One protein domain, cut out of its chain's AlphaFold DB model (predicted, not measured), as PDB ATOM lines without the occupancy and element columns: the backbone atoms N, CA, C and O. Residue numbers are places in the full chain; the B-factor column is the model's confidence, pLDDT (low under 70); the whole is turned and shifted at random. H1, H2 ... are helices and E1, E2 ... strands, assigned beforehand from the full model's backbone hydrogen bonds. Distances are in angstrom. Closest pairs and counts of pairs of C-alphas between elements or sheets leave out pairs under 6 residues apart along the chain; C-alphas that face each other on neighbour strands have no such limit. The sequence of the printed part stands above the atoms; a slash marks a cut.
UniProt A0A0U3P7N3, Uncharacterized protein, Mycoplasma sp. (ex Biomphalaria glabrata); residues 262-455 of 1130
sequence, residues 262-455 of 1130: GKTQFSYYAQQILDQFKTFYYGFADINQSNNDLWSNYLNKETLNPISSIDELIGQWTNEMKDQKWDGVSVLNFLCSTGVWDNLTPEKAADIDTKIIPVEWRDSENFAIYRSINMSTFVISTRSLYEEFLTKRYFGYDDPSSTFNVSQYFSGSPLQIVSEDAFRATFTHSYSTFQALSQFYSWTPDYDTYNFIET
ATOM      1  N   GLY A 262       7.231  54.150  26.636       51.69
ATOM      2  CA  GLY A 262       7.316  53.972  25.162       51.69
ATOM      3  C   GLY A 262       7.238  52.541  24.605       51.69
ATOM      4  O   GLY A 262       7.375  52.349  23.397       51.69
ATOM      5  N   LYS A 263       7.062  51.509  25.445       60.47
ATOM      6  CA  LYS A 263       7.182  50.097  25.019       60.47
ATOM      7  C   LYS A 263       5.849  49.463  24.580       60.47
ATOM      8  O   LYS A 263       5.868  48.570  23.730       60.47
ATOM      9  N   THR A 264       4.704  49.891  25.119       65.88
ATOM     10  CA  THR A 264       3.419  49.180  24.943       65.88
ATOM     11  C   THR A 264       2.771  49.468  23.586       65.88
ATOM     12  O   THR A 264       2.476  48.532  22.841       65.88
ATOM     13  N   GLN A 265       2.619  50.744  23.221       72.62
ATOM     14  CA  GLN A 265       2.081  51.175  21.921       72.62
ATOM     15  C   GLN A 265       2.889  50.634  20.724       72.62
ATOM     16  O   GLN A 265       2.316  50.152  19.746       72.62
ATOM     17  N   PHE A 266       4.220  50.654  20.818       73.88
ATOM     18  CA  PHE A 266       5.111  50.115  19.786       73.88
ATOM     19  C   PHE A 266       4.944  48.594  19.611       73.88
ATOM     20  O   PHE A 266       4.821  48.103  18.486       73.88
ATOM     21  N   SER A 267       4.858  47.850  20.721       76.56
ATOM     22  CA  SER A 267       4.649  46.395  20.694       76.56
ATOM     23  C   SER A 267       3.295  46.016  20.075       76.56
ATOM     24  O   SER A 267       3.213  45.037  19.338       76.56
ATOM     25  N   TYR A 268       2.242  46.808  20.314       83.19
ATOM     26  CA  TYR A 268       0.923  46.597  19.704       83.19
ATOM     27  C   TYR A 268       0.972  46.663  18.168       83.19
ATOM     28  O   TYR A 268       0.476  45.755  17.501       83.19
ATOM     29  N   TYR A 269       1.601  47.692  17.592       84.00
ATOM     30  CA  TYR A 269       1.691  47.825  16.133       84.00
ATOM     31  C   TYR A 269       2.589  46.764  15.493       84.00
ATOM     32  O   TYR A 269       2.224  46.206  14.459       84.00
ATOM     33  N   ALA A 270       3.714  46.429  16.131       82.88
ATOM     34  CA  ALA A 270       4.564  45.320  15.704       82.88
ATOM     35  C   ALA A 270       3.780  43.992  15.655       82.88
ATOM     36  O   ALA A 270       3.886  43.248  14.681       82.88
ATOM     37  N   GLN A 271       2.929  43.729  16.654       86.12
ATOM     38  CA  GLN A 271       2.071  42.542  16.677       86.12
ATOM     39  C   GLN A 271       1.033  42.535  15.548       86.12
ATOM     40  O   GLN A 271       0.843  41.500  14.918       86.12
ATOM     41  N   GLN A 272       0.391  43.673  15.255       87.44
ATOM     42  CA  GLN A 272      -0.581  43.767  14.157       87.44
ATOM     43  C   GLN A 272       0.053  43.441  12.798       87.44
ATOM     44  O   GLN A 272      -0.549  42.720  12.003       87.44
ATOM     45  N   ILE A 273       1.285  43.903  12.551       86.75
ATOM     46  CA  ILE A 273       2.019  43.558  11.328       86.75
ATOM     47  C   ILE A 273       2.303  42.052  11.276       86.75
ATOM     48  O   ILE A 273       2.005  41.409  10.270       86.75
ATOM     49  N   LEU A 274       2.814  41.466  12.366       87.31
ATOM     50  CA  LEU A 274       3.054  40.019  12.436       87.31
ATOM     51  C   LEU A 274       1.784  39.204  12.190       87.31
ATOM     52  O   LEU A 274       1.846  38.156  11.554       87.31
ATOM     53  N   ASP A 275       0.636  39.666  12.681       87.06
ATOM     54  CA  ASP A 275      -0.625  38.958  12.497       87.06
ATOM     55  C   ASP A 275      -1.081  38.969  11.034       87.06
ATOM     56  O   ASP A 275      -1.570  37.948  10.557       87.06
ATOM     57  N   GLN A 276      -0.838  40.043  10.276       88.06
ATOM     58  CA  GLN A 276      -1.123  40.073   8.833       88.06
ATOM     59  C   GLN A 276      -0.227  39.115   8.054       88.06
ATOM     60  O   GLN A 276      -0.718  38.377   7.193       88.06
ATOM     61  N   PHE A 277       1.049  39.032   8.432       87.06
ATOM     62  CA  PHE A 277       1.981  38.039   7.908       87.06
ATOM     63  C   PHE A 277       1.659  36.589   8.345       87.06
ATOM     64  O   PHE A 277       2.383  35.672   8.004       87.06
ATOM     65  N   LYS A 278       0.576  36.311   9.082       84.25
ATOM     66  CA  LYS A 278       0.103  34.928   9.324       84.25
ATOM     67  C   LYS A 278      -1.083  34.537   8.438       84.25
ATOM     68  O   LYS A 278      -1.539  33.392   8.477       84.25
ATOM     69  N   THR A 279      -1.622  35.474   7.658       83.75
ATOM     70  CA  THR A 279      -2.912  35.298   6.964       83.75
ATOM     71  C   THR A 279      -2.815  34.769   5.535       83.75
ATOM     72  O   THR A 279      -3.858  34.531   4.926       83.75
ATOM     73  N   PHE A 280      -1.615  34.589   4.983       86.50
ATOM     74  CA  PHE A 280      -1.419  34.109   3.612       86.50
ATOM     75  C   PHE A 280      -0.233  33.144   3.499       86.50
ATOM     76  O   PHE A 280       0.493  32.928   4.464       86.50
ATOM     77  N   TYR A 281      -0.070  32.514   2.335       85.69
ATOM     78  CA  TYR A 281       1.009  31.555   2.074       85.69
ATOM     79  C   TYR A 281       2.324  32.261   1.728       85.69
ATOM     80  O   TYR A 281       2.315  33.370   1.205       85.69
ATOM     81  N   TYR A 282       3.452  31.599   1.979       81.19
ATOM     82  CA  TYR A 282       4.786  32.139   1.705       81.19
ATOM     83  C   TYR A 282       5.578  31.179   0.830       81.19
ATOM     84  O   TYR A 282       5.517  29.963   1.014       81.19
ATOM     85  N   GLY A 283       6.361  31.730  -0.094       81.44
ATOM     86  CA  GLY A 283       7.333  30.970  -0.880       81.44
ATOM     87  C   GLY A 283       7.581  31.502  -2.280       81.44
ATOM     88  O   GLY A 283       8.593  31.149  -2.880       81.44
ATOM     89  N   PHE A 284       6.728  32.405  -2.758       85.88
ATOM     90  CA  PHE A 284       6.946  33.116  -4.007       85.88
ATOM     91  C   PHE A 284       7.579  34.477  -3.729       85.88
ATOM     92  O   PHE A 284       7.110  35.233  -2.873       85.88
ATOM     93  N   ALA A 285       8.662  34.774  -4.446       83.38
ATOM     94  CA  ALA A 285       9.310  36.076  -4.391       83.38
ATOM     95  C   ALA A 285       8.413  37.144  -5.030       83.38
ATOM     96  O   ALA A 285       7.698  36.856  -5.997       83.38
ATOM     97  N   ASP A 286       8.494  38.372  -4.520       84.06
ATOM     98  CA  ASP A 286       7.904  39.541  -5.167       84.06
ATOM     99  C   ASP A 286       8.492  39.691  -6.576       84.06
ATOM    100  O   ASP A 286       9.704  39.529  -6.779       84.06
ATOM    101  N   ILE A 287       7.622  39.982  -7.542       78.88
ATOM    102  CA  ILE A 287       7.992  40.220  -8.940       78.88
ATOM    103  C   ILE A 287       8.917  41.436  -9.026       78.88
ATOM    104  O   ILE A 287       9.884  41.432  -9.793       78.88
ATOM    105  N   ASN A 288       8.673  42.455  -8.198       83.06
ATOM    106  CA  ASN A 288       9.621  43.531  -7.997       83.06
ATOM    107  C   ASN A 288      10.678  43.107  -6.973       83.06
ATOM    108  O   ASN A 288      10.504  43.236  -5.758       83.06
ATOM    109  N   GLN A 289      11.818  42.635  -7.480       77.38
ATOM    110  CA  GLN A 289      12.881  42.075  -6.650       77.38
ATOM    111  C   GLN A 289      13.400  43.028  -5.565       77.38
ATOM    112  O   GLN A 289      13.839  42.544  -4.523       77.38
ATOM    113  N   SER A 290      13.300  44.352  -5.753       79.62
ATOM    114  CA  SER A 290      13.717  45.328  -4.736       79.62
ATOM    115  C   SER A 290      12.880  45.277  -3.455       79.62
ATOM    116  O   SER A 290      13.344  45.721  -2.410       79.62
ATOM    117  N   ASN A 291      11.655  44.748  -3.517       83.38
ATOM    118  CA  ASN A 291      10.771  44.636  -2.357       83.38
ATOM    119  C   ASN A 291      11.080  43.396  -1.500       83.38
ATOM    120  O   ASN A 291      10.696  43.349  -0.336       83.38
ATOM    121  N   ASN A 292      11.801  42.400  -2.027       80.62
ATOM    122  CA  ASN A 292      12.098  41.173  -1.278       80.62
ATOM    123  C   ASN A 292      12.974  41.429  -0.047       80.62
ATOM    124  O   ASN A 292      12.741  40.833   1.005       80.62
ATOM    125  N   ASP A 293      13.921  42.363  -0.143       79.50
ATOM    126  CA  ASP A 293      14.731  42.796   1.000       79.50
ATOM    127  C   ASP A 293      13.850  43.405   2.100       79.50
ATOM    128  O   ASP A 293      14.081  43.193   3.290       79.50
ATOM    129  N   LEU A 294      12.781  44.099   1.706       83.06
ATOM    130  CA  LEU A 294      11.813  44.711   2.607       83.06
ATOM    131  C   LEU A 294      10.915  43.660   3.276       83.06
ATOM    132  O   LEU A 294      10.739  43.716   4.494       83.06
ATOM    133  N   TRP A 295      10.438  42.650   2.538       86.56
ATOM    134  CA  TRP A 295       9.701  41.510   3.105       86.56
ATOM    135  C   TRP A 295      10.563  40.678   4.059       86.56
ATOM    136  O   TRP A 295      10.076  40.225   5.097       86.56
ATOM    137  N   SER A 296      11.863  40.547   3.772       82.38
ATOM    138  CA  SER A 296      12.808  39.808   4.617       82.38
ATOM    139  C   SER A 296      12.949  40.379   6.033       82.38
ATOM    140  O   SER A 296      13.386  39.666   6.929       82.38
ATOM    141  N   ASN A 297      12.523  41.625   6.277       84.50
ATOM    142  CA  ASN A 297      12.501  42.230   7.614       84.50
ATOM    143  C   ASN A 297      11.403  41.666   8.529       84.50
ATOM    144  O   ASN A 297      11.451  41.886   9.738       84.50
ATOM    145  N   TYR A 298      10.429  40.961   7.954       87.44
ATOM    146  CA  TYR A 298       9.258  40.399   8.635       87.44
ATOM    147  C   TYR A 298       9.238  38.869   8.628       87.44
ATOM    148  O   TYR A 298       8.444  38.240   9.333       87.44
ATOM    149  N   LEU A 299      10.128  38.275   7.838       85.75
ATOM    150  CA  LEU A 299      10.303  36.841   7.703       85.75
ATOM    151  C   LEU A 299      11.601  36.417   8.391       85.75
ATOM    152  O   LEU A 299      12.596  37.145   8.427       85.75
ATOM    153  N   ASN A 300      11.600  35.206   8.930       84.25
ATOM    154  CA  ASN A 300      12.793  34.581   9.462       84.25
ATOM    155  C   ASN A 300      13.768  34.294   8.304       84.25
ATOM    156  O   ASN A 300      13.417  33.597   7.353       84.25
ATOM    157  N   LYS A 301      15.000  34.808   8.392       75.06
ATOM    158  CA  LYS A 301      15.986  34.734   7.298       75.06
ATOM    159  C   LYS A 301      16.415  33.304   6.923       75.06
ATOM    160  O   LYS A 301      16.889  33.102   5.810       75.06
ATOM    161  N   GLU A 302      16.253  32.320   7.811       76.62
ATOM    162  CA  GLU A 302      16.629  30.919   7.552       76.62
ATOM    163  C   GLU A 302      15.470  30.090   6.990       76.62
ATOM    164  O   GLU A 302      15.670  29.240   6.127       76.62
ATOM    165  N   THR A 303      14.252  30.324   7.483       79.00
ATOM    166  CA  THR A 303      13.082  29.490   7.157       79.00
ATOM    167  C   THR A 303      12.103  30.148   6.191       79.00
ATOM    168  O   THR A 303      11.205  29.471   5.697       79.00
ATOM    169  N   LEU A 304      12.247  31.459   5.947       76.88
ATOM    170  CA  LEU A 304      11.325  32.316   5.187       76.88
ATOM    171  C   LEU A 304       9.883  32.322   5.717       76.88
ATOM    172  O   LEU A 304       8.985  32.868   5.078       76.88
ATOM    173  N   ASN A 305       9.654  31.740   6.894       81.12
ATOM    174  CA  ASN A 305       8.374  31.787   7.577       81.12
ATOM    175  C   ASN A 305       8.211  33.126   8.313       81.12
ATOM    176  O   ASN A 305       9.212  33.753   8.673       81.12
ATOM    177  N   PRO A 306       6.970  33.550   8.596       83.12
ATOM    178  CA  PRO A 306       6.698  34.719   9.428       83.12
ATOM    179  C   PRO A 306       7.394  34.634  10.787       83.12
ATOM    180  O   PRO A 306       7.417  33.571  11.415       83.12
ATOM    181  N   ILE A 307       7.946  35.754  11.257       85.56
ATOM    182  CA  ILE A 307       8.561  35.834  12.588       85.56
ATOM    183  C   ILE A 307       7.506  35.561  13.671       85.56
ATOM    184  O   ILE A 307       6.362  36.013  13.586       85.56
ATOM    185  N   SER A 308       7.879  34.786  14.693       79.25
ATOM    186  CA  SER A 308       6.906  34.166  15.599       79.25
ATOM    187  C   SER A 308       6.533  35.030  16.808       79.25
ATOM    188  O   SER A 308       5.471  34.829  17.401       79.25
ATOM    189  N   SER A 309       7.365  36.021  17.157       83.81
ATOM    190  CA  SER A 309       7.151  36.906  18.306       83.81
ATOM    191  C   SER A 309       7.646  38.337  18.078       83.81
ATOM    192  O   SER A 309       8.520  38.595  17.249       83.81
ATOM    193  N   ILE A 310       7.107  39.275  18.862       80.31
ATOM    194  CA  ILE A 310       7.516  40.688  18.854       80.31
ATOM    195  C   ILE A 310       9.000  40.827  19.226       80.31
ATOM    196  O   ILE A 310       9.713  41.596  18.593       80.31
ATOM    197  N   ASP A 311       9.484  40.071  20.216       78.00
ATOM    198  CA  ASP A 311      10.878  40.155  20.670       78.00
ATOM    199  C   ASP A 311      11.868  39.684  19.590       78.00
ATOM    200  O   ASP A 311      12.916  40.304  19.403       78.00
ATOM    201  N   GLU A 312      11.523  38.638  18.827       80.88
ATOM    202  CA  GLU A 312      12.315  38.197  17.669       80.88
ATOM    203  C   GLU A 312      12.338  39.255  16.561       80.88
ATOM    204  O   GLU A 312      13.402  39.548  16.013       80.88
ATOM    205  N   LEU A 313      11.188  39.869  16.269       82.06
ATOM    206  CA  LEU A 313      11.066  40.916  15.254       82.06
ATOM    207  C   LEU A 313      11.896  42.150  15.623       82.06
ATOM    208  O   LEU A 313      12.669  42.656  14.812       82.06
ATOM    209  N   ILE A 314      11.795  42.596  16.876       73.81
ATOM    210  CA  ILE A 314      12.578  43.718  17.403       73.81
ATOM    211  C   ILE A 314      14.068  43.382  17.393       73.81
ATOM    212  O   ILE A 314      14.880  44.228  17.015       73.81
ATOM    213  N   GLY A 315      14.449  42.164  17.786       74.31
ATOM    214  CA  GLY A 315      15.834  41.702  17.722       74.31
ATOM    215  C   GLY A 315      16.385  41.728  16.295       74.31
ATOM    216  O   GLY A 315      17.512  42.180  16.073       74.31
ATOM    217  N   GLN A 316      15.577  41.312  15.318       80.38
ATOM    218  CA  GLN A 316      15.922  41.350  13.901       80.38
ATOM    219  C   GLN A 316      16.086  42.784  13.388       80.38
ATOM    220  O   GLN A 316      17.123  43.094  12.806       80.38
ATOM    221  N   TRP A 317      15.138  43.682  13.666       80.25
ATOM    222  CA  TRP A 317      15.252  45.091  13.272       80.25
ATOM    223  C   TRP A 317      16.427  45.786  13.944       80.25
ATOM    224  O   TRP A 317      17.183  46.488  13.285       80.25
ATOM    225  N   THR A 318      16.653  45.535  15.234       70.19
ATOM    226  CA  THR A 318      17.796  46.096  15.969       70.19
ATOM    227  C   THR A 318      19.125  45.653  15.358       70.19
ATOM    228  O   THR A 318      20.075  46.429  15.319       70.19
ATOM    229  N   ASN A 319      19.215  44.412  14.877       73.19
ATOM    230  CA  ASN A 319      20.398  43.932  14.169       73.19
ATOM    231  C   ASN A 319      20.532  44.547  12.769       73.19
ATOM    232  O   ASN A 319      21.638  44.930  12.402       73.19
ATOM    233  N   GLU A 320      19.437  44.674  12.017       73.31
ATOM    234  CA  GLU A 320      19.425  45.293  10.682       73.31
ATOM    235  C   GLU A 320      19.817  46.780  10.740       73.31
ATOM    236  O   GLU A 320      20.562  47.279   9.901       73.31
ATOM    237  N   MET A 321      19.401  47.476  11.799       69.38
ATOM    238  CA  MET A 321      19.715  48.882  12.057       69.38
ATOM    239  C   MET A 321      21.155  49.145  12.531       69.38
ATOM    240  O   MET A 321      21.516  50.299  12.731       69.38
ATOM    241  N   LYS A 322      21.996  48.113  12.702       73.69
ATOM    242  CA  LYS A 322      23.449  48.289  12.930       73.69
ATOM    243  C   LYS A 322      24.207  48.663  11.655       73.69
ATOM    244  O   LYS A 322      25.387  48.996  11.729       73.69
ATOM    245  N   ASP A 323      23.561  48.546  10.499       68.94
ATOM    246  CA  ASP A 323      24.099  49.004   9.224       68.94
ATOM    247  C   ASP A 323      24.135  50.542   9.191       68.94
ATOM    248  O   ASP A 323      23.187  51.215   9.595       68.94
ATOM    249  N   GLN A 324      25.227  51.092   8.664       70.69
ATOM    250  CA  GLN A 324      25.514  52.523   8.602       70.69
ATOM    251  C   GLN A 324      24.431  53.315   7.847       70.69
ATOM    252  O   GLN A 324      24.229  54.501   8.105       70.69
ATOM    253  N   LYS A 325      23.685  52.659   6.942       67.56
ATOM    254  CA  LYS A 325      22.533  53.258   6.238       67.56
ATOM    255  C   LYS A 325      21.386  53.681   7.171       67.56
ATOM    256  O   LYS A 325      20.521  54.442   6.746       67.56
ATOM    257  N   TRP A 326      21.382  53.205   8.419       62.62
ATOM    258  CA  TRP A 326      20.377  53.508   9.441       62.62
ATOM    259  C   TRP A 326      20.905  54.403  10.578       62.62
ATOM    260  O   TRP A 326      20.201  54.596  11.572       62.62
ATOM    261  N   ASP A 327      22.103  54.988  10.442       62.62
ATOM    262  CA  ASP A 327      22.677  55.893  11.446       62.62
ATOM    263  C   ASP A 327      21.727  57.067  11.755       62.62
ATOM    264  O   ASP A 327      21.329  57.837  10.880       62.62
ATOM    265  N   GLY A 328      21.355  57.210  13.030       52.28
ATOM    266  CA  GLY A 328      20.438  58.256  13.497       52.28
ATOM    267  C   GLY A 328      18.945  57.966  13.284       52.28
ATOM    268  O   GLY A 328      18.115  58.804  13.636       52.28
ATOM    269  N   VAL A 329      18.579  56.793  12.757       56.44
ATOM    270  CA  VAL A 329      17.183  56.348  12.613       56.44
ATOM    271  C   VAL A 329      16.771  55.532  13.845       56.44
ATOM    272  O   VAL A 329      17.532  54.703  14.334       56.44
ATOM    273  N   SER A 330      15.569  55.762  14.381       60.94
ATOM    274  CA  SER A 330      15.027  55.001  15.520       60.94
ATOM    275  C   SER A 330      14.275  53.744  15.061       60.94
ATOM    276  O   SER A 330      13.764  53.701  13.943       60.94
ATOM    277  N   VAL A 331      14.146  52.732  15.931       63.41
ATOM    278  CA  VAL A 331      13.362  51.505  15.644       63.41
ATOM    279  C   VAL A 331      11.900  51.842  15.310       63.41
ATOM    280  O   VAL A 331      11.268  51.196  14.479       63.41
ATOM    281  N   LEU A 332      11.381  52.920  15.901       66.06
ATOM    282  CA  LEU A 332      10.072  53.480  15.584       66.06
ATOM    283  C   LEU A 332       9.994  54.014  14.145       66.06
ATOM    284  O   LEU A 332       9.048  53.721  13.419       66.06
ATOM    285  N   ASN A 333      10.998  54.780  13.718       66.94
ATOM    286  CA  ASN A 333      11.064  55.279  12.348       66.94
ATOM    287  C   ASN A 333      11.279  54.138  11.350       66.94
ATOM    288  O   ASN A 333      10.780  54.226  10.235       66.94
ATOM    289  N   PHE A 334      11.973  53.069  11.749       71.44
ATOM    290  CA  PHE A 334      12.125  51.859  10.945       71.44
ATOM    291  C   PHE A 334      10.779  51.144  10.728       71.44
ATOM    292  O   PHE A 334      10.411  50.868   9.590       71.44
ATOM    293  N   LEU A 335       9.989  50.934  11.790       75.12
ATOM    294  CA  LEU A 335       8.628  50.382  11.703       75.12
ATOM    295  C   LEU A 335       7.780  51.145  10.668       75.12
ATOM    296  O   LEU A 335       7.180  50.529   9.791       75.12
ATOM    297  N   CYS A 336       7.773  52.479  10.728       74.69
ATOM    298  CA  CYS A 336       6.980  53.311   9.819       74.69
ATOM    299  C   CYS A 336       7.576  53.452   8.404       74.69
ATOM    300  O   CYS A 336       6.835  53.743   7.469       74.69
ATOM    301  N   SER A 337       8.885  53.255   8.212       72.62
ATOM    302  CA  SER A 337       9.546  53.435   6.906       72.62
ATOM    303  C   SER A 337       9.508  52.197   6.014       72.62
ATOM    304  O   SER A 337       9.648  52.308   4.799       72.62
ATOM    305  N   THR A 338       9.285  51.019   6.596       74.31
ATOM    306  CA  THR A 338       9.206  49.738   5.874       74.31
ATOM    307  C   THR A 338       7.999  49.609   4.944       74.31
ATOM    308  O   THR A 338       7.893  48.614   4.245       74.31
ATOM    309  N   GLY A 339       7.064  50.564   4.934       78.06
ATOM    310  CA  GLY A 339       6.031  50.652   3.903       78.06
ATOM    311  C   GLY A 339       5.096  49.445   3.805       78.06
ATOM    312  O   GLY A 339       4.570  49.202   2.728       78.06
ATOM    313  N   VAL A 340       4.885  48.678   4.881       85.69
ATOM    314  CA  VAL A 340       3.912  47.562   4.920       85.69
ATOM    315  C   VAL A 340       2.499  48.023   5.293       85.69
ATOM    316  O   VAL A 340       1.515  47.386   4.927       85.69
ATOM    317  N   TRP A 341       2.410  49.161   5.987       89.88
ATOM    318  CA  TRP A 341       1.183  49.745   6.520       89.88
ATOM    319  C   TRP A 341       1.094  51.226   6.109       89.88
ATOM    320  O   TRP A 341       1.831  52.064   6.622       89.88
ATOM    321  N   ASP A 342       0.194  51.550   5.175       83.25
ATOM    322  CA  ASP A 342       0.162  52.815   4.406       83.25
ATOM    323  C   ASP A 342      -0.077  54.098   5.240       83.25
ATOM    324  O   ASP A 342       0.328  55.192   4.857       83.25
ATOM    325  N   ASN A 343      -0.731  53.999   6.401       82.19
ATOM    326  CA  ASN A 343      -1.194  55.150   7.199       82.19
ATOM    327  C   ASN A 343      -0.565  55.247   8.611       82.19
ATOM    328  O   ASN A 343      -1.020  56.068   9.428       82.19
ATOM    329  N   LEU A 344       0.463  54.437   8.894       83.00
ATOM    330  CA  LEU A 344       1.186  54.398  10.168       83.00
ATOM    331  C   LEU A 344       2.373  55.380  10.155       83.00
ATOM    332  O   LEU A 344       3.328  55.187   9.409       83.00
ATOM    333  N   THR A 345       2.341  56.421  10.996       77.69
ATOM    334  CA  THR A 345       3.407  57.446  11.077       77.69
ATOM    335  C   THR A 345       4.116  57.429  12.437       77.69
ATOM    336  O   THR A 345       3.506  56.992  13.421       77.69
ATOM    337  N   PRO A 346       5.367  57.928  12.537       66.81
ATOM    338  CA  PRO A 346       6.102  57.970  13.803       66.81
ATOM    339  C   PRO A 346       5.349  58.702  14.916       66.81
ATOM    340  O   PRO A 346       5.379  58.264  16.060       66.81
ATOM    341  N   GLU A 347       4.601  59.763  14.594       66.12
ATOM    342  CA  GLU A 347       3.809  60.511  15.580       66.12
ATOM    343  C   GLU A 347       2.681  59.660  16.174       66.12
ATOM    344  O   GLU A 347       2.427  59.724  17.372       66.12
ATOM    345  N   LYS A 348       2.031  58.821  15.357       68.00
ATOM    346  CA  LYS A 348       0.969  57.905  15.815       68.00
ATOM    347  C   LYS A 348       1.518  56.704  16.584       68.00
ATOM    348  O   LYS A 348       0.778  56.058  17.327       68.00
ATOM    349  N   ALA A 349       2.790  56.378  16.371       65.38
ATOM    350  CA  ALA A 349       3.471  55.270  17.018       65.38
ATOM    351  C   ALA A 349       4.200  55.677  18.321       65.38
ATOM    352  O   ALA A 349       4.466  54.801  19.142       65.38
ATOM    353  N   ALA A 350       4.475  56.976  18.530       54.12
ATOM    354  CA  ALA A 350       5.208  57.540  19.677       54.12
ATOM    355  C   ALA A 350       4.346  58.149  20.809       54.12
ATOM    356  O   ALA A 350       4.913  58.753  21.720       54.12
ATOM    357  N   ASP A 351       3.013  58.083  20.742       55.72
ATOM    358  CA  ASP A 351       2.131  58.812  21.675       55.72
ATOM    359  C   ASP A 351       2.151  58.258  23.126       55.72
ATOM    360  O   ASP A 351       2.567  57.126  23.374       55.72
ATOM    361  N   ILE A 352       1.713  59.072  24.097       51.59
ATOM    362  CA  ILE A 352       1.814  58.828  25.548       51.59
ATOM    363  C   ILE A 352       0.977  57.605  25.981       51.59
ATOM    364  O   ILE A 352      -0.249  57.584  25.846       51.59
ATOM    365  N   ASP A 353       1.646  56.639  26.624       49.59
ATOM    366  CA  ASP A 353       1.215  55.260  26.951       49.59
ATOM    367  C   ASP A 353       0.089  55.120  28.011       49.59
ATOM    368  O   ASP A 353       0.037  54.155  28.774       49.59
ATOM    369  N   THR A 354      -0.853  56.065  28.097       53.19
ATOM    370  CA  THR A 354      -2.021  55.916  28.990       53.19
ATOM    371  C   THR A 354      -3.150  55.077  28.372       53.19
ATOM    372  O   THR A 354      -3.948  54.512  29.126       53.19
ATOM    373  N   LYS A 355      -3.215  54.952  27.031       62.22
ATOM    374  CA  LYS A 355      -4.135  54.077  26.266       62.22
ATOM    375  C   LYS A 355      -3.545  53.712  24.894       62.22
ATOM    376  O   LYS A 355      -3.046  54.602  24.218       62.22
ATOM    377  N   ILE A 356      -3.701  52.454  24.450       67.88
ATOM    378  CA  ILE A 356      -3.371  52.052  23.070       67.88
ATOM    379  C   ILE A 356      -4.270  52.823  22.099       67.88
ATOM    380  O   ILE A 356      -5.496  52.712  22.173       67.88
ATOM    381  N   ILE A 357      -3.670  53.564  21.176       75.19
ATOM    382  CA  ILE A 357      -4.362  54.207  20.059       75.19
ATOM    383  C   ILE A 357      -4.332  53.228  18.880       75.19
ATOM    384  O   ILE A 357      -3.249  52.927  18.387       75.19
ATOM    385  N   PRO A 358      -5.469  52.672  18.436       75.50
ATOM    386  CA  PRO A 358      -5.499  51.827  17.252       75.50
ATOM    387  C   PRO A 358      -5.502  52.682  15.977       75.50
ATOM    388  O   PRO A 358      -6.258  53.647  15.860       75.50
ATOM    389  N   VAL A 359      -4.696  52.283  14.995       81.06
ATOM    390  CA  VAL A 359      -4.780  52.755  13.605       81.06
ATOM    391  C   VAL A 359      -5.455  51.654  12.789       81.06
ATOM    392  O   VAL A 359      -5.249  50.472  13.061       81.06
ATOM    393  N   GLU A 360      -6.300  52.022  11.828       84.00
ATOM    394  CA  GLU A 360      -6.907  51.057  10.908       84.00
ATOM    395  C   GLU A 360      -5.833  50.466   9.990       84.00
ATOM    396  O   GLU A 360      -5.056  51.211   9.380       84.00
ATOM    397  N   TRP A 361      -5.795  49.136   9.892       87.12
ATOM    398  CA  TRP A 361      -4.868  48.449   9.003       87.12
ATOM    399  C   TRP A 361      -5.227  48.694   7.536       87.12
ATOM    400  O   TRP A 361      -6.340  48.395   7.106       87.12
ATOM    401  N   ARG A 362      -4.257  49.175   6.754       88.06
ATOM    402  CA  ARG A 362      -4.357  49.279   5.297       88.06
ATOM    403  C   ARG A 362      -3.053  48.798   4.672       88.06
ATOM    404  O   ARG A 362      -2.018  49.435   4.885       88.06
ATOM    405  N   ASP A 363      -3.135  47.697   3.917       86.62
ATOM    406  CA  ASP A 363      -2.015  47.185   3.121       86.62
ATOM    407  C   ASP A 363      -1.492  48.319   2.234       86.62
ATOM    408  O   ASP A 363      -2.271  49.023   1.580       86.62
ATOM    409  N   SER A 364      -0.175  48.501   2.204       88.06
ATOM    410  CA  SER A 364       0.432  49.306   1.148       88.06
ATOM    411  C   SER A 364       0.260  48.622  -0.209       88.06
ATOM    412  O   SER A 364       0.058  47.409  -0.287       88.06
ATOM    413  N   GLU A 365       0.377  49.385  -1.296       86.06
ATOM    414  CA  GLU A 365       0.250  48.859  -2.661       86.06
ATOM    415  C   GLU A 365       1.202  47.675  -2.915       86.06
ATOM    416  O   GLU A 365       0.773  46.614  -3.364       86.06
ATOM    417  N   ASN A 366       2.472  47.811  -2.520       86.00
ATOM    418  CA  ASN A 366       3.474  46.753  -2.666       86.00
ATOM    419  C   ASN A 366       3.146  45.509  -1.822       86.00
ATOM    420  O   ASN A 366       3.308  44.384  -2.293       86.00
ATOM    421  N   PHE A 367       2.663  45.686  -0.586       88.25
ATOM    422  CA  PHE A 367       2.337  44.557   0.290       88.25
ATOM    423  C   PHE A 367       1.080  43.813  -0.178       88.25
ATOM    424  O   PHE A 367       1.048  42.581  -0.166       88.25
ATOM    425  N   ALA A 368       0.076  44.546  -0.671       87.50
ATOM    426  CA  ALA A 368      -1.123  43.969  -1.267       87.50
ATOM    427  C   ALA A 368      -0.788  43.107  -2.500       87.50
ATOM    428  O   ALA A 368      -1.316  42.001  -2.634       87.50
ATOM    429  N   ILE A 369       0.122  43.574  -3.365       86.19
ATOM    430  CA  ILE A 369       0.604  42.820  -4.534       86.19
ATOM    431  C   ILE A 369       1.326  41.541  -4.092       86.19
ATOM    432  O   ILE A 369       0.964  40.450  -4.533       86.19
ATOM    433  N   TYR A 370       2.281  41.641  -3.163       87.81
ATOM    434  CA  TYR A 370       3.025  40.485  -2.647       87.81
ATOM    435  C   TYR A 370       2.110  39.402  -2.046       87.81
ATOM    436  O   TYR A 370       2.253  38.205  -2.334       87.81
ATOM    437  N   ARG A 371       1.119  39.825  -1.251       88.69
ATOM    438  CA  ARG A 371       0.087  38.952  -0.682       88.69
ATOM    439  C   ARG A 371      -0.781  38.310  -1.767       88.69
ATOM    440  O   ARG A 371      -1.052  37.110  -1.697       88.69
ATOM    441  N   SER A 372      -1.199  39.086  -2.767       87.44
ATOM    442  CA  SER A 372      -2.028  38.615  -3.883       87.44
ATOM    443  C   SER A 372      -1.319  37.552  -4.725       87.44
ATOM    444  O   SER A 372      -1.918  36.514  -5.008       87.44
ATOM    445  N   ILE A 373      -0.038  37.753  -5.054       88.75
ATOM    446  CA  ILE A 373       0.778  36.798  -5.824       88.75
ATOM    447  C   ILE A 373       0.825  35.443  -5.120       88.75
ATOM    448  O   ILE A 373       0.531  34.414  -5.732       88.75
ATOM    449  N   ASN A 374       1.158  35.430  -3.826       89.12
ATOM    450  CA  ASN A 374       1.277  34.189  -3.064       89.12
ATOM    451  C   ASN A 374      -0.082  33.481  -2.902       89.12
ATOM    452  O   ASN A 374      -0.164  32.262  -3.069       89.12
ATOM    453  N   MET A 375      -1.157  34.227  -2.630       88.31
ATOM    454  CA  MET A 375      -2.507  33.666  -2.495       88.31
ATOM    455  C   MET A 375      -3.058  33.118  -3.813       88.31
ATOM    456  O   MET A 375      -3.542  31.989  -3.857       88.31
ATOM    457  N   SER A 376      -2.987  33.899  -4.889       87.69
ATOM    458  CA  SER A 376      -3.550  33.531  -6.190       87.69
ATOM    459  C   SER A 376      -2.821  32.332  -6.789       87.69
ATOM    460  O   SER A 376      -3.459  31.388  -7.251       87.69
ATOM    461  N   THR A 377      -1.489  32.308  -6.691       89.62
ATOM    462  CA  THR A 377      -0.674  31.171  -7.146       89.62
ATOM    463  C   THR A 377      -1.019  29.892  -6.381       89.62
ATOM    464  O   THR A 377      -1.196  28.830  -6.984       89.62
ATOM    465  N   PHE A 378      -1.174  29.979  -5.055       90.75
ATOM    466  CA  PHE A 378      -1.600  28.845  -4.236       90.75
ATOM    467  C   PHE A 378      -2.995  28.341  -4.635       90.75
ATOM    468  O   PHE A 378      -3.188  27.142  -4.834       90.75
ATOM    469  N   VAL A 379      -3.972  29.239  -4.795       88.88
ATOM    470  CA  VAL A 379      -5.353  28.864  -5.144       88.88
ATOM    471  C   VAL A 379      -5.420  28.175  -6.507       88.88
ATOM    472  O   VAL A 379      -6.080  27.147  -6.631       88.88
ATOM    473  N   ILE A 380      -4.733  28.700  -7.525       88.81
ATOM    474  CA  ILE A 380      -4.786  28.133  -8.881       88.81
ATOM    475  C   ILE A 380      -4.066  26.775  -8.931       88.81
ATOM    476  O   ILE A 380      -4.596  25.827  -9.509       88.81
ATOM    477  N   SER A 381      -2.897  26.647  -8.296       89.56
ATOM    478  CA  SER A 381      -2.142  25.384  -8.283       89.56
ATOM    479  C   SER A 381      -2.839  24.279  -7.485       89.56
ATOM    480  O   SER A 381      -2.937  23.149  -7.958       89.56
ATOM    481  N   THR A 382      -3.401  24.594  -6.316       90.75
ATOM    482  CA  THR A 382      -4.186  23.619  -5.540       90.75
ATOM    483  C   THR A 382      -5.484  23.232  -6.239       90.75
ATOM    484  O   THR A 382      -5.827  22.052  -6.249       90.75
ATOM    485  N   ARG A 383      -6.175  24.177  -6.890       89.81
ATOM    486  CA  ARG A 383      -7.340  23.851  -7.722       89.81
ATOM    487  C   ARG A 383      -6.964  22.927  -8.876       89.81
ATOM    488  O   ARG A 383      -7.659  21.947  -9.095       89.81
ATOM    489  N   SER A 384      -5.860  23.189  -9.577       89.50
ATOM    490  CA  SER A 384      -5.383  22.304 -10.646       89.50
ATOM    491  C   SER A 384      -5.086  20.893 -10.127       89.50
ATOM    492  O   SER A 384      -5.551  19.920 -10.716       89.50
ATOM    493  N   LEU A 385      -4.396  20.761  -8.991       89.81
ATOM    494  CA  LEU A 385      -4.106  19.457  -8.389       89.81
ATOM    495  C   LEU A 385      -5.393  18.705  -7.999       89.81
ATOM    496  O   LEU A 385      -5.484  17.488  -8.158       89.81
ATOM    497  N   TYR A 386      -6.407  19.430  -7.530       91.56
ATOM    498  CA  TYR A 386      -7.707  18.871  -7.178       91.56
ATOM    499  C   TYR A 386      -8.536  18.471  -8.416       91.56
ATOM    500  O   TYR A 386      -8.967  17.326  -8.527       91.56
ATOM    501  N   GLU A 387      -8.746  19.391  -9.358       88.69
ATOM    502  CA  GLU A 387      -9.672  19.231 -10.489       88.69
ATOM    503  C   GLU A 387      -9.085  18.506 -11.706       88.69
ATOM    504  O   GLU A 387      -9.832  17.887 -12.462       88.69
ATOM    505  N   GLU A 388      -7.778  18.602 -11.949       86.56
ATOM    506  CA  GLU A 388      -7.145  17.973 -13.117       86.56
ATOM    507  C   GLU A 388      -6.468  16.655 -12.766       86.56
ATOM    508  O   GLU A 388      -6.438  15.744 -13.591       86.56
ATOM    509  N   PHE A 389      -5.961  16.517 -11.541       89.44
ATOM    510  CA  PHE A 389      -5.303  15.288 -11.119       89.44
ATOM    511  C   PHE A 389      -6.203  14.386 -10.273       89.44
ATOM    512  O   PHE A 389      -6.558  13.305 -10.743       89.44
ATOM    513  N   LEU A 390      -6.609  14.806  -9.068       89.19
ATOM    514  CA  LEU A 390      -7.335  13.925  -8.139       89.19
ATOM    515  C   LEU A 390      -8.670  13.418  -8.702       89.19
ATOM    516  O   LEU A 390      -9.005  12.250  -8.516       89.19
ATOM    517  N   THR A 391      -9.427  14.263  -9.401       86.00
ATOM    518  CA  THR A 391     -10.753  13.888  -9.922       86.00
ATOM    519  C   THR A 391     -10.722  13.215 -11.297       86.00
ATOM    520  O   THR A 391     -11.652  12.469 -11.603       86.00
ATOM    521  N   LYS A 392      -9.697  13.463 -12.129       86.31
ATOM    522  CA  LYS A 392      -9.661  13.015 -13.542       86.31
ATOM    523  C   LYS A 392      -8.534  12.044 -13.895       86.31
ATOM    524  O   LYS A 392      -8.708  11.249 -14.813       86.31
ATOM    525  N   ARG A 393      -7.372  12.128 -13.238       89.06
ATOM    526  CA  ARG A 393      -6.150  11.389 -13.630       89.06
ATOM    527  C   ARG A 393      -5.616  10.447 -12.551       89.06
ATOM    528  O   ARG A 393      -4.730   9.647 -12.837       89.06
ATOM    529  N   TYR A 394      -6.132  10.527 -11.330       91.50
ATOM    530  CA  TYR A 394      -5.846   9.569 -10.272       91.50
ATOM    531  C   TYR A 394      -6.876   8.437 -10.299       91.50
ATOM    532  O   TYR A 394      -8.064   8.676 -10.092       91.50
ATOM    533  N   PHE A 395      -6.415   7.205 -10.535       91.94
ATOM    534  CA  PHE A 395      -7.271   6.024 -10.712       91.94
ATOM    535  C   PHE A 395      -7.258   5.067  -9.508       91.94
ATOM    536  O   PHE A 395      -7.740   3.938  -9.603       91.94
ATOM    537  N   GLY A 396      -6.696   5.508  -8.375       90.12
ATOM    538  CA  GLY A 396      -6.614   4.726  -7.135       90.12
ATOM    539  C   GLY A 396      -5.360   3.859  -7.006       90.12
ATOM    540  O   GLY A 396      -5.218   3.131  -6.021       90.12
ATOM    541  N   TYR A 397      -4.445   3.904  -7.980       91.06
ATOM    542  CA  TYR A 397      -3.198   3.138  -7.924       91.06
ATOM    543  C   TYR A 397      -2.174   3.814  -7.021       91.06
ATOM    544  O   TYR A 397      -2.092   5.037  -6.952       91.06
ATOM    545  N   ASP A 398      -1.382   3.003  -6.331       85.81
ATOM    546  CA  ASP A 398      -0.328   3.511  -5.463       85.81
ATOM    547  C   ASP A 398       0.854   4.008  -6.307       85.81
ATOM    548  O   ASP A 398       1.130   3.477  -7.385       85.81
ATOM    549  N   ASP A 399       1.574   5.014  -5.813       81.88
ATOM    550  CA  ASP A 399       2.828   5.456  -6.421       81.88
ATOM    551  C   ASP A 399       3.904   4.367  -6.273       81.88
ATOM    552  O   ASP A 399       4.315   4.074  -5.143       81.88
ATOM    553  N   PRO A 400       4.429   3.800  -7.379       75.38
ATOM    554  CA  PRO A 400       5.480   2.784  -7.324       75.38
ATOM    555  C   PRO A 400       6.746   3.264  -6.605       75.38
ATOM    556  O   PRO A 400       7.483   2.460  -6.042       75.38
ATOM    557  N   SER A 401       7.003   4.575  -6.618       74.19
ATOM    558  CA  SER A 401       8.146   5.185  -5.937       74.19
ATOM    559  C   SER A 401       7.864   5.536  -4.470       74.19
ATOM    560  O   SER A 401       8.790   5.878  -3.736       74.19
ATOM    561  N   SER A 402       6.601   5.427  -4.030       70.00
ATOM    562  CA  SER A 402       6.116   5.841  -2.705       70.00
ATOM    563  C   SER A 402       6.456   7.295  -2.341       70.00
ATOM    564  O   SER A 402       6.550   7.634  -1.161       70.00
ATOM    565  N   THR A 403       6.662   8.161  -3.336       69.25
ATOM    566  CA  THR A 403       7.029   9.567  -3.127       69.25
ATOM    567  C   THR A 403       5.808  10.479  -3.030       69.25
ATOM    568  O   THR A 403       5.868  11.488  -2.330       69.25
ATOM    569  N   PHE A 404       4.680  10.096  -3.637       77.81
ATOM    570  CA  PHE A 404       3.417  10.832  -3.600       77.81
ATOM    571  C   PHE A 404       2.339  10.090  -2.802       77.81
ATOM    572  O   PHE A 404       1.676   9.186  -3.305       77.81
ATOM    573  N   ASN A 405       2.117  10.505  -1.550       77.50
ATOM    574  CA  ASN A 405       1.019   9.989  -0.731       77.50
ATOM    575  C   ASN A 405      -0.220  10.890  -0.832       77.50
ATOM    576  O   ASN A 405      -0.281  11.958  -0.220       77.50
ATOM    577  N   VAL A 406      -1.230  10.424  -1.566       84.56
ATOM    578  CA  VAL A 406      -2.500  11.142  -1.760       84.56
ATOM    579  C   VAL A 406      -3.614  10.691  -0.814       84.56
ATOM    580  O   VAL A 406      -4.678  11.300  -0.810       84.56
ATOM    581  N   SER A 407      -3.389   9.664   0.015       80.19
ATOM    582  CA  SER A 407      -4.426   9.072   0.883       80.19
ATOM    583  C   SER A 407      -5.071  10.077   1.843       80.19
ATOM    584  O   SER A 407      -6.257   9.976   2.137       80.19
ATOM    585  N   GLN A 408      -4.318  11.096   2.268       82.62
ATOM    586  CA  GLN A 408      -4.800  12.187   3.120       82.62
ATOM    587  C   GLN A 408      -5.890  13.063   2.475       82.62
ATOM    588  O   GLN A 408      -6.573  13.802   3.179       82.62
ATOM    589  N   TYR A 409      -6.063  12.993   1.152       88.88
ATOM    590  CA  TYR A 409      -7.077  13.747   0.407       88.88
ATOM    591  C   TYR A 409      -8.388  12.972   0.232       88.88
ATOM    592  O   TYR A 409      -9.304  13.451  -0.437       88.88
ATOM    593  N   PHE A 410      -8.493  11.791   0.842       88.44
ATOM    594  CA  PHE A 410      -9.678  10.947   0.795       88.44
ATOM    595  C   PHE A 410     -10.195  10.665   2.209       88.44
ATOM    596  O   PHE A 410      -9.429  10.546   3.164       88.44
ATOM    597  N   SER A 411     -11.513  10.559   2.358       85.19
ATOM    598  CA  SER A 411     -12.165  10.256   3.635       85.19
ATOM    599  C   SER A 411     -13.472   9.484   3.434       85.19
ATOM    600  O   SER A 411     -14.046   9.499   2.348       85.19
ATOM    601  N   GLY A 412     -13.957   8.824   4.488       79.88
ATOM    602  CA  GLY A 412     -15.223   8.083   4.466       79.88
ATOM    603  C   GLY A 412     -15.098   6.607   4.071       79.88
ATOM    604  O   GLY A 412     -14.006   6.084   3.855       79.88
ATOM    605  N   SER A 413     -16.245   5.923   4.043       72.62
ATOM    606  CA  SER A 413     -16.391   4.540   3.577       72.62
ATOM    607  C   SER A 413     -17.715   4.424   2.798       72.62
ATOM    608  O   SER A 413     -18.775   4.519   3.423       72.62
ATOM    609  N   PRO A 414     -17.687   4.278   1.457       70.19
ATOM    610  CA  PRO A 414     -16.498   4.207   0.596       70.19
ATOM    611  C   PRO A 414     -15.684   5.513   0.583       70.19
ATOM    612  O   PRO A 414     -16.183   6.571   0.970       70.19
ATOM    613  N   LEU A 415     -14.416   5.414   0.175       75.12
ATOM    614  CA  LEU A 415     -13.492   6.546   0.098       75.12
ATOM    615  C   LEU A 415     -14.013   7.589  -0.901       75.12
ATOM    616  O   LEU A 415     -14.268   7.295  -2.068       75.12
ATOM    617  N   GLN A 416     -14.148   8.832  -0.445       83.44
ATOM    618  CA  GLN A 416     -14.467   9.984  -1.282       83.44
ATOM    619  C   GLN A 416     -13.376  11.038  -1.166       83.44
ATOM    620  O   GLN A 416     -12.788  11.208  -0.095       83.44
ATOM    621  N   ILE A 417     -13.125  11.764  -2.258       88.38
ATOM    622  CA  ILE A 417     -12.277  12.958  -2.219       88.38
ATOM    623  C   ILE A 417     -12.888  13.945  -1.208       88.38
ATOM    624  O   ILE A 417     -14.097  14.187  -1.220       88.38
ATOM    625  N   VAL A 418     -12.067  14.490  -0.306       89.50
ATOM    626  CA  VAL A 418     -12.499  15.548   0.627       89.50
ATOM    627  C   VAL A 418     -12.941  16.794  -0.148       89.50
ATOM    628  O   VAL A 418     -12.504  16.997  -1.269       89.50
ATOM    629  N   SER A 419     -13.775  17.673   0.417       88.56
ATOM    630  CA  SER A 419     -14.163  18.900  -0.305       88.56
ATOM    631  C   SER A 419     -12.944  19.753  -0.695       88.56
ATOM    632  O   SER A 419     -11.934  19.746   0.006       88.56
ATOM    633  N   GLU A 420     -13.043  20.540  -1.773       87.31
ATOM    634  CA  GLU A 420     -11.954  21.422  -2.240       87.31
ATOM    635  C   GLU A 420     -11.449  22.366  -1.123       87.31
ATOM    636  O   GLU A 420     -10.252  22.632  -1.009       87.31
ATOM    637  N   ASP A 421     -12.348  22.816  -0.240       85.50
ATOM    638  CA  ASP A 421     -12.001  23.615   0.942       85.50
ATOM    639  C   ASP A 421     -11.214  22.819   1.989       85.50
ATOM    640  O   ASP A 421     -10.213  23.311   2.510       85.50
ATOM    641  N   ALA A 422     -11.625  21.581   2.278       87.50
ATOM    642  CA  ALA A 422     -10.899  20.700   3.190       87.50
ATOM    643  C   ALA A 422      -9.533  20.299   2.615       87.50
ATOM    644  O   ALA A 422      -8.554  20.261   3.353       87.50
ATOM    645  N   PHE A 423      -9.451  20.074   1.300       90.44
ATOM    646  CA  PHE A 423      -8.205  19.832   0.579       90.44
ATOM    647  C   PHE A 423      -7.241  21.014   0.729       90.44
ATOM    648  O   PHE A 423      -6.110  20.827   1.172       90.44
ATOM    649  N   ARG A 424      -7.691  22.245   0.450       87.25
ATOM    650  CA  ARG A 424      -6.870  23.452   0.652       87.25
ATOM    651  C   ARG A 424      -6.426  23.624   2.102       87.25
ATOM    652  O   ARG A 424      -5.286  24.006   2.337       87.25
ATOM    653  N   ALA A 425      -7.292  23.308   3.062       84.44
ATOM    654  CA  ALA A 425      -6.981  23.411   4.486       84.44
ATOM    655  C   ALA A 425      -5.890  22.428   4.960       84.44
ATOM    656  O   ALA A 425      -5.363  22.600   6.058       84.44
ATOM    657  N   THR A 426      -5.524  21.419   4.155       85.44
ATOM    658  CA  THR A 426      -4.384  20.535   4.466       85.44
ATOM    659  C   THR A 426      -3.023  21.223   4.312       85.44
ATOM    660  O   THR A 426      -2.029  20.732   4.847       85.44
ATOM    661  N   PHE A 427      -2.962  22.367   3.624       87.06
ATOM    662  CA  PHE A 427      -1.735  23.131   3.425       87.06
ATOM    663  C   PHE A 427      -1.598  24.237   4.480       87.06
ATOM    664  O   PHE A 427      -2.522  25.005   4.733       87.06
ATOM    665  N   THR A 428      -0.420  24.353   5.094       84.31
ATOM    666  CA  THR A 428      -0.139  25.362   6.127       84.31
ATOM    667  C   THR A 428       0.343  26.684   5.517       84.31
ATOM    668  O   THR A 428       0.965  26.695   4.456       84.31
ATOM    669  N   HIS A 429       0.112  27.818   6.186       84.31
ATOM    670  CA  HIS A 429       0.593  29.149   5.765       84.31
ATOM    671  C   HIS A 429       2.110  29.319   6.000       84.31
ATOM    672  O   HIS A 429       2.554  30.140   6.800       84.31
ATOM    673  N   SER A 430       2.919  28.486   5.351       82.62
ATOM    674  CA  SER A 430       4.366  28.391   5.560       82.62
ATOM    675  C   SER A 430       5.099  28.038   4.270       82.62
ATOM    676  O   SER A 430       4.513  27.501   3.328       82.62
ATOM    677  N   TYR A 431       6.413  28.260   4.262       83.38
ATOM    678  CA  TYR A 431       7.289  27.945   3.132       83.38
ATOM    679  C   TYR A 431       7.267  26.457   2.731       83.38
ATOM    680  O   TYR A 431       7.426  26.104   1.563       83.38
ATOM    681  N   SER A 432       6.997  25.561   3.685       82.88
ATOM    682  CA  SER A 432       6.851  24.123   3.426       82.88
ATOM    683  C   SER A 432       5.725  23.793   2.440       82.88
ATOM    684  O   SER A 432       5.832  22.814   1.707       82.88
ATOM    685  N   THR A 433       4.668  24.610   2.372       86.75
ATOM    686  CA  THR A 433       3.583  24.438   1.395       86.75
ATOM    687  C   THR A 433       4.071  24.690  -0.023       86.75
ATOM    688  O   THR A 433       3.777  23.905  -0.922       86.75
ATOM    689  N   PHE A 434       4.881  25.730  -0.223       86.88
ATOM    690  CA  PHE A 434       5.537  25.967  -1.506       86.88
ATOM    691  C   PHE A 434       6.458  24.801  -1.882       86.88
ATOM    692  O   PHE A 434       6.410  24.329  -3.016       86.88
ATOM    693  N   GLN A 435       7.254  24.285  -0.938       84.19
ATOM    694  CA  GLN A 435       8.113  23.123  -1.189       84.19
ATOM    695  C   GLN A 435       7.310  21.875  -1.568       84.19
ATOM    696  O   GLN A 435       7.719  21.156  -2.476       84.19
ATOM    697  N   ALA A 436       6.171  21.633  -0.914       82.50
ATOM    698  CA  ALA A 436       5.275  20.527  -1.239       82.50
ATOM    699  C   ALA A 436       4.682  20.686  -2.646       82.50
ATOM    700  O   ALA A 436       4.799  19.779  -3.463       82.50
ATOM    701  N   LEU A 437       4.127  21.859  -2.972       87.38
ATOM    702  CA  LEU A 437       3.568  22.136  -4.299       87.38
ATOM    703  C   LEU A 437       4.634  22.088  -5.408       87.38
ATOM    704  O   LEU A 437       4.354  21.627  -6.510       87.38
ATOM    705  N   SER A 438       5.876  22.468  -5.103       88.69
ATOM    706  CA  SER A 438       7.014  22.408  -6.035       88.69
ATOM    707  C   SER A 438       7.462  20.985  -6.388       88.69
ATOM    708  O   SER A 438       8.258  20.798  -7.306       88.69
ATOM    709  N   GLN A 439       6.974  19.964  -5.677       83.06
ATOM    710  CA  GLN A 439       7.164  18.570  -6.091       83.06
ATOM    711  C   GLN A 439       6.293  18.238  -7.312       83.06
ATOM    712  O   GLN A 439       6.708  17.465  -8.177       83.06
ATOM    713  N   PHE A 440       5.114  18.858  -7.396       86.69
ATOM    714  CA  PHE A 440       4.134  18.670  -8.466       86.69
ATOM    715  C   PHE A 440       4.344  19.653  -9.621       86.69
ATOM    716  O   PHE A 440       4.133  19.299 -10.780       86.69
ATOM    717  N   TYR A 441       4.794  20.870  -9.310       91.31
ATOM    718  CA  TYR A 441       4.810  21.994 -10.239       91.31
ATOM    719  C   TYR A 441       6.166  22.699 -10.330       91.31
ATOM    720  O   TYR A 441       6.858  22.900  -9.337       91.31
ATOM    721  N   SER A 442       6.531  23.112 -11.542       90.56
ATOM    722  CA  SER A 442       7.620  24.056 -11.809       90.56
ATOM    723  C   SER A 442       7.040  25.438 -12.080       90.56
ATOM    724  O   SER A 442       6.096  25.563 -12.859       90.56
ATOM    725  N   TRP A 443       7.610  26.470 -11.461       90.69
ATOM    726  CA  TRP A 443       7.029  27.814 -11.417       90.69
ATOM    727  C   TRP A 443       7.753  28.793 -12.339       90.69
ATOM    728  O   TRP A 443       8.982  28.808 -12.388       90.69
ATOM    729  N   THR A 444       6.997  29.662 -13.008       89.31
ATOM    730  CA  THR A 444       7.514  30.771 -13.821       89.31
ATOM    731  C   THR A 444       6.801  32.067 -13.414       89.31
ATOM    732  O   THR A 444       5.571  32.064 -13.364       89.31
ATOM    733  N   PRO A 445       7.520  33.167 -13.122       84.44
ATOM    734  CA  PRO A 445       6.892  34.432 -12.731       84.44
ATOM    735  C   PRO A 445       6.046  35.041 -13.865       84.44
ATOM    736  O   PRO A 445       6.439  34.979 -15.031       84.44
ATOM    737  N   ASP A 446       4.912  35.651 -13.508       81.69
ATOM    738  CA  ASP A 446       4.002  36.429 -14.371       81.69
ATOM    739  C   ASP A 446       3.617  37.758 -13.681       81.69
ATOM    740  O   ASP A 446       4.124  38.028 -12.601       81.69
ATOM    741  N   TYR A 447       2.766  38.604 -14.280       73.38
ATOM    742  CA  TYR A 447       2.481  39.979 -13.824       73.38
ATOM    743  C   TYR A 447       1.847  40.074 -12.423       73.38
ATOM    744  O   TYR A 447       2.226  40.954 -11.659       73.38
ATOM    745  N   ASP A 448       0.934  39.158 -12.074       77.94
ATOM    746  CA  ASP A 448       0.225  39.159 -10.779       77.94
ATOM    747  C   ASP A 448       0.278  37.801 -10.045       77.94
ATOM    748  O   ASP A 448      -0.253  37.667  -8.941       77.94
ATOM    749  N   THR A 449       0.882  36.766 -10.645       86.19
ATOM    750  CA  THR A 449       0.939  35.385 -10.116       86.19
ATOM    751  C   THR A 449       2.190  34.654 -10.623       86.19
ATOM    752  O   THR A 449       2.946  35.201 -11.420       86.19
ATOM    753  N   TYR A 450       2.418  33.410 -10.193       88.81
ATOM    754  CA  TYR A 450       3.326  32.495 -10.888       88.81
ATOM    755  C   TYR A 450       2.515  31.484 -11.696       88.81
ATOM    756  O   TYR A 450       1.700  30.736 -11.152       88.81
ATOM    757  N   ASN A 451       2.803  31.413 -12.992       87.94
ATOM    758  CA  ASN A 451       2.337  30.321 -13.831       87.94
ATOM    759  C   ASN A 451       3.085  29.037 -13.466       87.94
ATOM    760  O   ASN A 451       4.226  29.074 -12.994       87.94
ATOM    761  N   PHE A 452       2.463  27.890 -13.724       89.88
ATOM    762  CA  PHE A 452       3.082  26.598 -13.466       89.88
ATOM    763  C   PHE A 452       2.912  25.616 -14.616       89.88
ATOM    764  O   PHE A 452       1.954  25.672 -15.384       89.88
ATOM    765  N   ILE A 453       3.859  24.685 -14.687       90.25
ATOM    766  CA  ILE A 453       3.761  23.457 -15.472       90.25
ATOM    767  C   ILE A 453       4.013  22.258 -14.562       90.25
ATOM    768  O   ILE A 453       4.735  22.358 -13.570       90.25
ATOM    769  N   GLU A 454       3.418  21.125 -14.897       89.75
ATOM    770  CA  GLU A 454       3.613  19.852 -14.203       89.75
ATOM    771  C   GLU A 454       5.082  19.395 -14.287       89.75
ATOM    772  O   GLU A 454       5.715  19.492 -15.341       89.75
ATOM    773  N   THR A 455       5.650  18.896 -13.184       89.19
ATOM    774  CA  THR A 455       7.018  18.348 -13.176       89.19
ATOM    775  C   THR A 455       7.083  17.019 -13.930       89.19
ATOM    776  O   THR A 455       6.087  16.313 -14.086       89.19
TER     777      THR A 455
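This is residues 262 to 455 of the 1130 residues of an uncharacterized protein of Mycoplasma sp. (ex Biomphalaria glabrata) (UniProt A0A0U3P7N3). One long helix, H6, runs along much of the longest axis of a loose, elongated body. At one end is a cluster of four shorter helices, H1, H3, H4 and H5; beside the later half of H6 are the small hairpin of E1 and E2 and the helices H7 and H8, and a long stretch with no named element, residues 391 to 419, extends beyond the end of H6. The printed part has 194 residues, with eight named helices followed by two antiparallel strands, in the order H1 to H8, E1, E2; the class is mostly helix, though under half of the residues, 94, are in named elements. The whole is loose, with a radius of gyration of the C-alphas of 20.6 A, and its C-alphas span 64 by 33 by 26 A.

Begin with H1, residues 264 to 276, and look on to H3, residues 310 to 320: they touch, about perpendicular at 88 degrees, and their closest C-alphas, those of Gln 271 and Ile 310, are 6.2 A apart. H4, residues 331 to 337, and H3 only just touch, with 3 pairs of C-alphas within 8 A, closest at Thr 318 and Val 331, 7.0 A, and about perpendicular at 82 degrees. H5, residues 346 to 349, touches H4, with the C-alphas of Asn 333 and Pro 346 closest at 5.8 A. H5 and H1 only just touch, with 3 pairs within 8 A, through residues 265 to 269 of H1 alone; the closest C-alphas are those of Phe 266 and Ala 349, 6.1 A. Now turn to H6, residues 365 to 390, which is apart from H1, H3, H4 and H5. H2, residues 289 to 295, is close to H6 but not clearly touching, with the C-alphas of Asn 291 and Asn 366 closest at 7.6 A. H7, residues 420 to 425, touches H6 at its residues 382 to 386 alone, at a steep tilt of 56 degrees, opposite ways; the closest C-alphas are those of Thr 382 and Arg 424, 6.8 A. H8, residues 431 to 440, is close to H6 but not clearly touching, closest at the C-alphas of Ser 381 and Leu 437, 7.7 A. The helices that touch are mostly crossed. E1, residues 441 to 445, and E2, residues 450 to 454, form an antiparallel hairpin, their directions at 152 degrees; look for N 442 and O 453 at 2.8 A and N 451 and O 444 at 2.9 A, both within hydrogen-bond range. The closest C-alphas of H6 and E2, those of Thr 377 and Tyr 450, are 5.6 A apart. In H1, H3, H4 and H7 every O i to N i+4 pair is within hydrogen-bond range; H6 has 21 of 22, H8 5 of 6 and H2 1 of 3, with 3 of 4 O i to N i+3 pairs in H2, while H5 is too short for an O i to N i+4 pair.

Find C-alpha 264 at (3.419, 49.180, 24.943); from there H1 runs 19.1 A to C-alpha 276. H3 is 15.2 A long. Find C-alpha 365 at (0.250, 48.859, -2.661), from which H6 runs 36.2 A to C-alpha 390 at (-7.335, 13.925, -8.139). H8 is 15.2 A long, E1 12.9 A, and E2 13.1 A, ending at C-alpha 454 at (3.613, 19.852, -14.203).

The C-alphas of Gly 328 and Pro 414, the two farthest apart, are 66.7 A apart, and the printed part has no cut. The links H1 to H2, H2 to H3, H5 to H6 and H6 to H7 are long, the last with 29 residues. The mean pLDDT of the printed part is 80.7; look for values under 70 at 26 residues, among them 325 to 333 and 346 to 356.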